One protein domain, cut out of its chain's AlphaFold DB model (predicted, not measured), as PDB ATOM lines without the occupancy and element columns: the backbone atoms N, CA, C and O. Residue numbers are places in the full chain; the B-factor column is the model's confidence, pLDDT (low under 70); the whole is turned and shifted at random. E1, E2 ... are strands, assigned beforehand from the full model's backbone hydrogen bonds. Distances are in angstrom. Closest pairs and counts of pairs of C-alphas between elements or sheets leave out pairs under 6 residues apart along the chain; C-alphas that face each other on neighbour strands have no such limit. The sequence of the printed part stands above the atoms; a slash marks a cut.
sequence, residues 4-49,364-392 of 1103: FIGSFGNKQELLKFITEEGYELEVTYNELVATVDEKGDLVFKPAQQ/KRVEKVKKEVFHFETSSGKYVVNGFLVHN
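This is residues 4 to 49 and 364 to 392 of the 1103 residues of the protein "Adenosylcobalamin-dependent ribonucleoside-diphosphate reductase" of Candidatus Nanopusillus sp (UniProt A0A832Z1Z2). Two long strands, E1 and E5, run side by side as a ribbon bent into an L, and E2 pairs along one limb of it. The other sheet, a strongly twisted one of E4, E3, E7 and E6, sits in the L's opening and meets E2 only loosely, with the E3-E4 hairpin reaching away from the L's corner. The printed part has 75 residues, with no named helix and seven named strands, E1 to E7 in order; both sheets, E2-E1-E5 and E4-E3-E7-E6, are antiparallel, and the class is all strand. It is compact, with a radius of gyration of the C-alphas of 12.7 A and spans of 40 by 29 by 20 A.

E1, residues 4 to 19, bends by 110 degrees at residue 10. E2, residues 24 to 27, forms a hairpin with it, N 17 and O 25 being 2.8 A apart. E3, residues 32 to 36, and E4, residues 42 to 46, form a hairpin, with N 35 and O 43 at 2.8 A. E5, residues 364 to 378, bends by 99 degrees at residue 370 and is antiparallel to E1; N 14 and O 369 are 2.8 A apart. E6, residues 382 to 385, and E7, residues 388 to 391, form a hairpin, with N 388 and O 385 at 2.8 A. E7 is also antiparallel to E3, with N 34 and O 389 at 2.9 A. The closest C-alphas of E2 and E7 are those of Leu 25 and Phe 388, 7.2 A apart. E1 is apart from E3, E4, E6 and E7.

E1 starts at C-alpha 4 (-0.295, -22.821, -16.845) and measures 28.5 A; E5 measures 29.2 A. E3 measures 12.5 A and E4 13.5 A. E7 ends at C-alpha 391 (-11.750, -26.348, -9.439).

The C-alphas of Gly 9 and Lys 39, the two farthest apart, are 40.7 A apart. Residues 50 to 363 are not printed, and C-alphas 49 and 364 are 14.9 A apart across this cut. The links printed whole are tight. Confidence is under 70 at residues 4 to 12, 375 to 381 and 392.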
ATOM      1  N   PHE A   4      -1.353 -23.737 -17.254       59.22
ATOM      2  CA  PHE A   4      -0.295 -22.821 -16.845       59.22
ATOM      3  C   PHE A   4       0.108 -23.147 -15.413       59.22
ATOM      4  O   PHE A   4      -0.754 -23.362 -14.561       59.22
ATOM      5  N   ILE A   5       1.412 -23.187 -15.146       59.50
ATOM      6  CA  ILE A   5       1.960 -23.420 -13.810       59.50
ATOM      7  C   ILE A   5       2.912 -22.285 -13.436       59.50
ATOM      8  O   ILE A   5       3.754 -21.887 -14.239       59.50
ATOM      9  N   GLY A   6       2.784 -21.781 -12.213       49.81
ATOM     10  CA  GLY A   6       3.704 -20.810 -11.621       49.81
ATOM     11  C   GLY A   6       3.964 -21.156 -10.158       49.81
ATOM     12  O   GLY A   6       3.075 -21.675  -9.487       49.81
ATOM     13  N   SER A   7       5.166 -20.892  -9.644       43.94
ATOM     14  CA  SER A   7       5.399 -20.915  -8.192       43.94
ATOM     15  C   SER A   7       5.183 -19.515  -7.631       43.94
ATOM     16  O   SER A   7       5.647 -18.540  -8.216       43.94
ATOM     17  N   PHE A   8       4.525 -19.417  -6.474       47.41
ATOM     18  CA  PHE A   8       4.499 -18.174  -5.698       47.41
ATOM     19  C   PHE A   8       5.755 -17.992  -4.826       47.41
ATOM     20  O   PHE A   8       5.839 -17.015  -4.085       47.41
ATOM     21  N   GLY A   9       6.703 -18.942  -4.835       44.56
ATOM     22  CA  GLY A   9       7.975 -18.894  -4.093       44.56
ATOM     23  C   GLY A   9       7.849 -18.830  -2.561       44.56
ATOM     24  O   GLY A   9       8.858 -18.794  -1.852       44.56
ATOM     25  N   ASN A  10       6.622 -18.794  -2.042       49.53
ATOM     26  CA  ASN A  10       6.267 -18.584  -0.647       49.53
ATOM     27  C   ASN A  10       5.534 -19.817  -0.112       49.53
ATOM     28  O   ASN A  10       4.717 -20.434  -0.802       49.53
ATOM     29  N   LYS A  11       5.802 -20.166   1.150       61.72
ATOM     30  CA  LYS A  11       5.022 -21.185   1.853       61.72
ATOM     31  C   LYS A  11       3.733 -20.570   2.379       61.72
ATOM     32  O   LYS A  11       3.788 -19.559   3.070       61.72
ATOM     33  N   GLN A  12       2.600 -21.211   2.117       68.19
ATOM     34  CA  GLN A  12       1.309 -20.823   2.686       68.19
ATOM     35  C   GLN A  12       0.800 -21.914   3.630       68.19
ATOM     36  O   GLN A  12       1.281 -23.052   3.614       68.19
ATOM     37  N   GLU A  13      -0.165 -21.556   4.472       82.06
ATOM     38  CA  GLU A  13      -0.907 -22.521   5.276       82.06
ATOM     39  C   GLU A  13      -1.992 -23.181   4.416       82.06
ATOM     40  O   GLU A  13      -2.799 -22.508   3.777       82.06
ATOM     41  N   LEU A  14      -1.968 -24.510   4.377       86.50
ATOM     42  CA  LEU A  14      -2.828 -25.357   3.562       86.50
ATOM     43  C   LEU A  14      -3.668 -26.265   4.451       86.50
ATOM     44  O   LEU A  14      -3.219 -26.720   5.509       86.50
ATOM     45  N   LEU A  15      -4.860 -26.594   3.964       92.25
ATOM     46  CA  LEU A  15      -5.670 -27.673   4.501       92.25
ATOM     47  C   LEU A  15      -5.244 -28.988   3.871       92.25
ATOM     48  O   LEU A  15      -5.169 -29.129   2.648       92.25
ATOM     49  N   LYS A  16      -4.976 -29.957   4.737       95.56
ATOM     50  CA  LYS A  16      -4.599 -31.308   4.377       95.56
ATOM     51  C   LYS A  16      -5.691 -32.289   4.775       95.56
ATOM     52  O   LYS A  16      -5.895 -32.558   5.954       95.56
ATOM     53  N   PHE A  17      -6.334 -32.885   3.783       96.19
ATOM     54  CA  PHE A  17      -7.327 -33.936   3.966       96.19
ATOM     55  C   PHE A  17      -6.652 -35.299   3.889       96.19
ATOM     56  O   PHE A  17      -5.895 -35.570   2.955       96.19
ATOM     57  N   ILE A  18      -6.942 -36.170   4.853       95.00
ATOM     58  CA  ILE A  18      -6.483 -37.562   4.870       95.00
ATOM     59  C   ILE A  18      -7.719 -38.453   4.960       95.00
ATOM     60  O   ILE A  18      -8.583 -38.248   5.813       95.00
ATOM     61  N   THR A  19      -7.817 -39.433   4.066       94.75
ATOM     62  CA  THR A  19      -9.022 -40.263   3.879       94.75
ATOM     63  C   THR A  19      -8.940 -41.621   4.585       94.75
ATOM     64  O   THR A  19      -7.862 -42.063   4.994       94.75
ATOM     65  N   GLU A  20     -10.072 -42.316   4.731       91.69
ATOM     66  CA  GLU A  20     -10.132 -43.663   5.328       91.69
ATOM     67  C   GLU A  20      -9.343 -44.730   4.542       91.69
ATOM     68  O   GLU A  20      -8.881 -45.721   5.124       91.69
ATOM     69  N   GLU A  21      -9.171 -44.539   3.234       90.75
ATOM     70  CA  GLU A  21      -8.373 -45.374   2.332       90.75
ATOM     71  C   GLU A  21      -6.894 -44.945   2.231       90.75
ATOM     72  O   GLU A  21      -6.077 -45.682   1.671       90.75
ATOM     73  N   GLY A  22      -6.523 -43.793   2.798       91.50
ATOM     74  CA  GLY A  22      -5.139 -43.309   2.861       91.50
ATOM     75  C   GLY A  22      -4.699 -42.354   1.743       91.50
ATOM     76  O   GLY A  22      -3.536 -41.957   1.742       91.50
ATOM     77  N   TYR A  23      -5.603 -41.937   0.847       94.19
ATOM     78  CA  TYR A  23      -5.355 -40.823  -0.080       94.19
ATOM     79  C   TYR A  23      -5.229 -39.504   0.697       94.19
ATOM     80  O   TYR A  23      -5.947 -39.300   1.685       94.19
ATOM     81  N   GLU A  24      -4.361 -38.606   0.221       94.44
ATOM     82  CA  GLU A  24      -4.087 -37.301   0.836       94.44
ATOM     83  C   GLU A  24      -4.197 -36.160  -0.191       94.44
ATOM     84  O   GLU A  24      -3.607 -36.235  -1.272       94.44
ATOM     85  N   LEU A  25      -4.908 -35.089   0.168       94.25
ATOM     86  CA  LEU A  25      -5.039 -33.852  -0.611       94.25
ATOM     87  C   LEU A  25      -4.525 -32.678   0.223       94.25
ATOM     88  O   LEU A  25      -4.872 -32.581   1.393       94.25
ATOM     89  N   GLU A  26      -3.729 -31.787  -0.364       92.62
ATOM     90  CA  GLU A  26      -3.185 -30.589   0.290       92.62
ATOM     91  C   GLU A  26      -3.512 -29.372  -0.593       92.62
ATOM     92  O   GLU A  26      -3.066 -29.324  -1.738       92.62
ATOM     93  N   VAL A  27      -4.334 -28.433  -0.105       89.75
ATOM     94  CA  VAL A  27      -4.898 -27.311  -0.894       89.75
ATOM     95  C   VAL A  27      -5.088 -26.034  -0.062       89.75
ATOM     96  O   VAL A  27      -5.099 -26.078   1.169       89.75
ATOM     97  N   THR A  28      -5.239 -24.880  -0.723       83.56
ATOM     98  CA  THR A  28      -5.519 -23.598  -0.043       83.56
ATOM     99  C   THR A  28      -6.964 -23.535   0.471       83.56
ATOM    100  O   THR A  28      -7.840 -24.247  -0.015       83.56
ATOM    101  N   TYR A  29      -7.243 -22.653   1.436       80.06
ATOM    102  CA  TYR A  29      -8.561 -22.505   2.078       80.06
ATOM    103  C   TYR A  29      -9.745 -22.290   1.124       80.06
ATOM    104  O   TYR A  29     -10.844 -22.795   1.374       80.06
ATOM    105  N   ASN A  30      -9.519 -21.538   0.044       75.50
ATOM    106  CA  ASN A  30     -10.535 -21.181  -0.945       75.50
ATOM    107  C   ASN A  30     -10.604 -22.155  -2.132       75.50
ATOM    108  O   ASN A  30     -11.514 -22.019  -2.948       75.50
ATOM    109  N   GLU A  31      -9.683 -23.119  -2.232       81.38
ATOM    110  CA  GLU A  31      -9.676 -24.101  -3.318       81.38
ATOM    111  C   GLU A  31     -10.977 -24.905  -3.310       81.38
ATOM    112  O   GLU A  31     -11.393 -25.404  -2.260       81.38
ATOM    113  N   LEU A  32     -11.640 -25.032  -4.462       87.62
ATOM    114  CA  LEU A  32     -12.900 -25.761  -4.526       87.62
ATOM    115  C   LEU A  32     -12.625 -27.244  -4.759       87.62
ATOM    116  O   LEU A  32     -12.223 -27.654  -5.849       87.62
ATOM    117  N   VAL A  33     -12.909 -28.072  -3.760       91.69
ATOM    118  CA  VAL A  33     -12.759 -29.528  -3.849       91.69
ATOM    119  C   VAL A  33     -14.124 -30.166  -4.096       91.69
ATOM    120  O   VAL A  33     -15.133 -29.782  -3.496       91.69
ATOM    121  N   ALA A  34     -14.169 -31.144  -4.999       93.50
ATOM    122  CA  ALA A  34     -15.375 -31.911  -5.261       93.50
ATOM    123  C   ALA A  34     -15.702 -32.836  -4.079       93.50
ATOM    124  O   ALA A  34     -14.888 -33.651  -3.635       93.50
ATOM    125  N   THR A  35     -16.938 -32.719  -3.614       92.94
ATOM    126  CA  THR A  35     -17.538 -33.465  -2.512       92.94
ATOM    127  C   THR A  35     -18.951 -33.914  -2.905       92.94
ATOM    128  O   THR A  35     -19.358 -33.767  -4.063       92.94
ATOM    129  N   VAL A  36     -19.695 -34.507  -1.972       90.38
ATOM    130  CA  VAL A  36     -21.059 -34.994  -2.201       90.38
ATOM    131  C   VAL A  36     -22.009 -34.398  -1.174       90.38
ATOM    132  O   VAL A  36     -21.696 -34.366   0.016       90.38
ATOM    133  N   ASP A  37     -23.160 -33.920  -1.636       86.00
ATOM    134  CA  ASP A  37     -24.210 -33.375  -0.776       86.00
ATOM    135  C   ASP A  37     -25.088 -34.468  -0.125       86.00
ATOM    136  O   ASP A  37     -24.909 -35.672  -0.325       86.00
ATOM    137  N   GLU A  38     -26.074 -34.050   0.667       85.06
ATOM    138  CA  GLU A  38     -27.018 -34.942   1.361       85.06
ATOM    139  C   GLU A  38     -27.937 -35.739   0.413       85.06
ATOM    140  O   GLU A  38     -28.503 -36.759   0.815       85.06
ATOM    141  N   LYS A  39     -28.070 -35.322  -0.853       85.19
ATOM    142  CA  LYS A  39     -28.855 -36.014  -1.890       85.19
ATOM    143  C   LYS A  39     -28.037 -37.056  -2.658       85.19
ATOM    144  O   LYS A  39     -28.609 -37.852  -3.410       85.19
ATOM    145  N   GLY A  40     -26.720 -37.078  -2.461       82.25
ATOM    146  CA  GLY A  40     -25.798 -37.941  -3.192       82.25
ATOM    147  C   GLY A  40     -25.322 -37.330  -4.513       82.25
ATOM    148  O   GLY A  40     -24.916 -38.083  -5.405       82.25
ATOM    149  N   ASP A  41     -25.409 -36.008  -4.677       85.44
ATOM    150  CA  ASP A  41     -24.994 -35.263  -5.868       85.44
ATOM    151  C   ASP A  41     -23.610 -34.618  -5.712       85.44
ATOM    152  O   ASP A  41     -23.191 -34.230  -4.622       85.44
ATOM    153  N   LEU A  42     -22.873 -34.539  -6.826       84.50
ATOM    154  CA  LEU A  42     -21.542 -33.934  -6.878       84.50
ATOM    155  C   LEU A  42     -21.637 -32.413  -6.753       84.50
ATOM    156  O   LEU A  42     -22.188 -31.753  -7.635       84.50
ATOM    157  N   VAL A  43     -21.009 -31.855  -5.722       88.69
ATOM    158  CA  VAL A  43     -20.903 -30.405  -5.511       88.69
ATOM    159  C   VAL A  43     -19.450 -30.013  -5.254       88.69
ATOM    160  O   VAL A  43     -18.651 -30.817  -4.786       88.69
ATOM    161  N   PHE A  44     -19.092 -28.770  -5.557       85.81
ATOM    162  CA  PHE A  44     -17.781 -28.212  -5.228       85.81
ATOM    163  C   PHE A  44     -17.922 -27.316  -3.994       85.81
ATOM    164  O   PHE A  44     -18.711 -26.372  -4.025       85.81
ATOM    165  N   LYS A  45     -17.168 -27.596  -2.924       87.19
ATOM    166  CA  LYS A  45     -17.106 -26.749  -1.719       87.19
ATOM    167  C   LYS A  45     -15.696 -26.158  -1.566       87.19
ATOM    168  O   LYS A  45     -14.734 -26.867  -1.862       87.19
ATOM    169  N   PRO A  46     -15.543 -24.914  -1.073       84.50
ATOM    170  CA  PRO A  46     -14.256 -24.412  -0.597       84.50
ATOM    171  C   PRO A  46     -13.664 -25.361   0.447       84.50
ATOM    172  O   PRO A  46     -14.390 -25.817   1.332       84.50
ATOM    173  N   ALA A  47     -12.361 -25.624   0.379       86.94
ATOM    174  CA  ALA A  47     -11.666 -26.548   1.272       86.94
ATOM    175  C   ALA A  47     -11.956 -26.264   2.758       86.94
ATOM    176  O   ALA A  47     -12.194 -27.190   3.529       86.94
ATOM    177  N   GLN A  48     -12.041 -24.990   3.155       85.88
ATOM    178  CA  GLN A  48     -12.359 -24.581   4.531       85.88
ATOM    179  C   GLN A  48     -13.751 -24.990   5.046       85.88
ATOM    180  O   GLN A  48     -13.995 -24.942   6.248       85.88
ATOM    181  N   GLN A  49     -14.671 -25.382   4.162       88.75
ATOM    182  CA  GLN A  49     -16.007 -25.866   4.530       88.75
ATOM    183  C   GLN A  49     -16.080 -27.395   4.652       88.75
ATOM    184  O   GLN A  49     -17.119 -27.914   5.062       88.75
ATOM    185  N   LYS A 364     -11.139 -38.768   6.852       95.75
ATOM    186  CA  LYS A 364     -10.840 -39.328   8.169       95.75
ATOM    187  C   LYS A 364     -10.309 -38.266   9.124       95.75
ATOM    188  O   LYS A 364     -10.586 -38.363  10.311       95.75
ATOM    189  N   ARG A 365      -9.502 -37.325   8.623       96.06
ATOM    190  CA  ARG A 365      -9.013 -36.174   9.391       96.06
ATOM    191  C   ARG A 365      -8.601 -34.996   8.516       96.06
ATOM    192  O   ARG A 365      -8.233 -35.200   7.353       96.06
ATOM    193  N   VAL A 366      -8.619 -33.800   9.099       93.94
ATOM    194  CA  VAL A 366      -8.126 -32.559   8.480       93.94
ATOM    195  C   VAL A 366      -6.973 -31.987   9.311       93.94
ATOM    196  O   VAL A 366      -7.105 -31.779  10.512       93.94
ATOM    197  N   GLU A 367      -5.834 -31.730   8.675       94.62
ATOM    198  CA  GLU A 367      -4.637 -31.138   9.284       94.62
ATOM    199  C   GLU A 367      -4.340 -29.770   8.646       94.62
ATOM    200  O   GLU A 367      -4.627 -29.555   7.469       94.62
ATOM    201  N   LYS A 368      -3.710 -28.853   9.387       89.38
ATOM    202  CA  LYS A 368      -3.079 -27.653   8.813       89.38
ATOM    203  C   LYS A 368      -1.600 -27.937   8.554       89.38
ATOM    204  O   LYS A 368      -0.909 -28.432   9.442       89.38
ATOM    205  N   VAL A 369      -1.095 -27.612   7.364       87.94
ATOM    206  CA  VAL A 369       0.324 -27.791   6.998       87.94
ATOM    207  C   VAL A 369       0.873 -26.550   6.296       87.94
ATOM    208  O   VAL A 369       0.155 -25.913   5.536       87.94
ATOM    209  N   LYS A 370       2.151 -26.208   6.506       81.75
ATOM    210  CA  LYS A 370       2.814 -25.100   5.791       81.75
ATOM    211  C   LYS A 370       3.758 -25.625   4.711       81.75
ATOM    212  O   LYS A 370       4.765 -26.264   5.022       81.75
ATOM    213  N   LYS A 371       3.435 -25.360   3.444       78.81
ATOM    214  CA  LYS A 371       4.180 -25.833   2.260       78.81
ATOM    215  C   LYS A 371       4.203 -24.777   1.160       78.81
ATOM    216  O   LYS A 371       3.396 -23.854   1.173       78.81
ATOM    217  N   GLU A 372       5.154 -24.911   0.238       74.12
ATOM    218  CA  GLU A 372       5.214 -24.090  -0.974       74.12
ATOM    219  C   GLU A 372       3.962 -24.321  -1.827       74.12
ATOM    220  O   GLU A 372       3.492 -25.457  -1.943       74.12
ATOM    221  N   VAL A 373       3.418 -23.241  -2.390       70.31
ATOM    222  CA  VAL A 373       2.209 -23.284  -3.216       70.31
ATOM    223  C   VAL A 373       2.547 -22.977  -4.663       70.31
ATOM    224  O   VAL A 373       3.090 -21.921  -4.991       70.31
ATOM    225  N   PHE A 374       2.148 -23.903  -5.527       70.81
ATOM    226  CA  PHE A 374       2.180 -23.743  -6.971       70.81
ATOM    227  C   PHE A 374       0.782 -23.352  -7.441       70.81
ATOM    228  O   PHE A 374      -0.202 -24.012  -7.103       70.81
ATOM    229  N   HIS A 375       0.691 -22.279  -8.219       69.19
ATOM    230  CA  HIS A 375      -0.509 -21.964  -8.972       69.19
ATOM    231  C   HIS A 375      -0.583 -22.881 -10.188       69.19
ATOM    232  O   HIS A 375       0.411 -23.049 -10.895       69.19
ATOM    233  N   PHE A 376      -1.753 -23.459 -10.437       69.06
ATOM    234  CA  PHE A 376      -2.000 -24.311 -11.591       69.06
ATOM    235  C   PHE A 376      -3.357 -23.946 -12.182       69.06
ATOM    236  O   PHE A 376      -4.383 -24.242 -11.575       69.06
ATOM    237  N   GLU A 377      -3.374 -23.300 -13.344       62.62
ATOM    238  CA  GLU A 377      -4.597 -22.838 -14.007       62.62
ATOM    239  C   GLU A 377      -4.872 -23.652 -15.278       62.62
ATOM    240  O   GLU A 377      -3.954 -24.049 -15.993       62.62
ATOM    241  N   THR A 378      -6.148 -23.919 -15.564       63.75
ATOM    242  CA  THR A 378      -6.592 -24.657 -16.757       63.75
ATOM    243  C   THR A 378      -7.778 -23.951 -17.395       63.75
ATOM    244  O   THR A 378      -8.602 -23.363 -16.695       63.75
ATOM    245  N   SER A 379      -7.925 -24.064 -18.716       60.28
ATOM    246  CA  SER A 379      -8.995 -23.388 -19.468       60.28
ATOM    247  C   SER A 379     -10.430 -23.807 -19.096       60.28
ATOM    248  O   SER A 379     -11.384 -23.134 -19.479       60.28
ATOM    249  N   SER A 380     -10.610 -24.911 -18.363       63.31
ATOM    250  CA  SER A 380     -11.905 -25.380 -17.840       63.31
ATOM    251  C   SER A 380     -12.131 -25.038 -16.362       63.31
ATOM    252  O   SER A 380     -13.171 -25.403 -15.808       63.31
ATOM    253  N   GLY A 381     -11.124 -24.466 -15.692       69.69
ATOM    254  CA  GLY A 381     -11.027 -24.334 -14.239       69.69
ATOM    255  C   GLY A 381     -10.828 -25.657 -13.480       69.69
ATOM    256  O   GLY A 381     -10.315 -25.631 -12.365       69.69
ATOM    257  N   LYS A 382     -11.204 -26.813 -14.045       80.12
ATOM    258  CA  LYS A 382     -11.317 -28.108 -13.347       80.12
ATOM    259  C   LYS A 382     -10.176 -29.060 -13.691       80.12
ATOM    260  O   LYS A 382      -9.932 -29.343 -14.863       80.12
ATOM    261  N   TYR A 383      -9.548 -29.631 -12.667       82.94
ATOM    262  CA  TYR A 383      -8.380 -30.504 -12.804       82.94
ATOM    263  C   TYR A 383      -8.324 -31.571 -11.698       82.94
ATOM    264  O   TYR A 383      -9.202 -31.636 -10.837       82.94
ATOM    265  N   VAL A 384      -7.334 -32.467 -11.771       86.50
ATOM    266  CA  VAL A 384      -7.176 -33.599 -10.846       86.50
ATOM    267  C   VAL A 384      -5.831 -33.507 -10.122       86.50
ATOM    268  O   VAL A 384      -4.793 -33.436 -10.774       86.50
ATOM    269  N   VAL A 385      -5.844 -33.553  -8.786       86.69
ATOM    270  CA  VAL A 385      -4.655 -33.478  -7.913       86.69
ATOM    271  C   VAL A 385      -4.668 -34.658  -6.949       86.69
ATOM    272  O   VAL A 385      -5.646 -34.852  -6.237       86.69
ATOM    273  N   ASN A 386      -3.609 -35.477  -6.923       88.81
ATOM    274  CA  ASN A 386      -3.550 -36.726  -6.138       88.81
ATOM    275  C   ASN A 386      -4.797 -37.625  -6.314       88.81
ATOM    276  O   ASN A 386      -5.238 -38.294  -5.381       88.81
ATOM    277  N   GLY A 387      -5.393 -37.612  -7.511       89.06
ATOM    278  CA  GLY A 387      -6.640 -38.312  -7.820       89.06
ATOM    279  C   GLY A 387      -7.926 -37.538  -7.514       89.06
ATOM    280  O   GLY A 387      -8.956 -37.862  -8.097       89.06
ATOM    281  N   PHE A 388      -7.891 -36.504  -6.672       93.69
ATOM    282  CA  PHE A 388      -9.059 -35.703  -6.294       93.69
ATOM    283  C   PHE A 388      -9.445 -34.683  -7.366       93.69
ATOM    284  O   PHE A 388      -8.577 -34.038  -7.950       93.69
ATOM    285  N   LEU A 389     -10.746 -34.503  -7.593       90.00
ATOM    286  CA  LEU A 389     -11.281 -33.494  -8.508       90.00
ATOM    287  C   LEU A 389     -11.386 -32.118  -7.814       90.00
ATOM    288  O   LEU A 389     -12.060 -31.989  -6.792       90.00
ATOM    289  N   VAL A 390     -10.751 -31.093  -8.390       86.25
ATOM    290  CA  VAL A 390     -10.680 -29.711  -7.862       86.25
ATOM    291  C   VAL A 390     -11.025 -28.667  -8.938       86.25
ATOM    292  O   VAL A 390     -11.137 -29.015 -10.121       86.25
ATOM    293  N   HIS A 391     -11.265 -27.410  -8.547       80.38
ATOM    294  CA  HIS A 391     -11.750 -26.348  -9.439       80.38
ATOM    295  C   HIS A 391     -11.300 -24.936  -9.016       80.38
ATOM    296  O   HIS A 391     -11.832 -24.348  -8.075       80.38
ATOM    297  N   ASN A 392     -10.442 -24.319  -9.830       62.22
ATOM    298  CA  ASN A 392     -10.124 -22.900  -9.725       62.22
ATOM    299  C   ASN A 392     -11.345 -22.040 -10.076       62.22
ATOM    300  O   ASN A 392     -11.800 -22.050 -11.222       62.22
TER     301      ASN A 392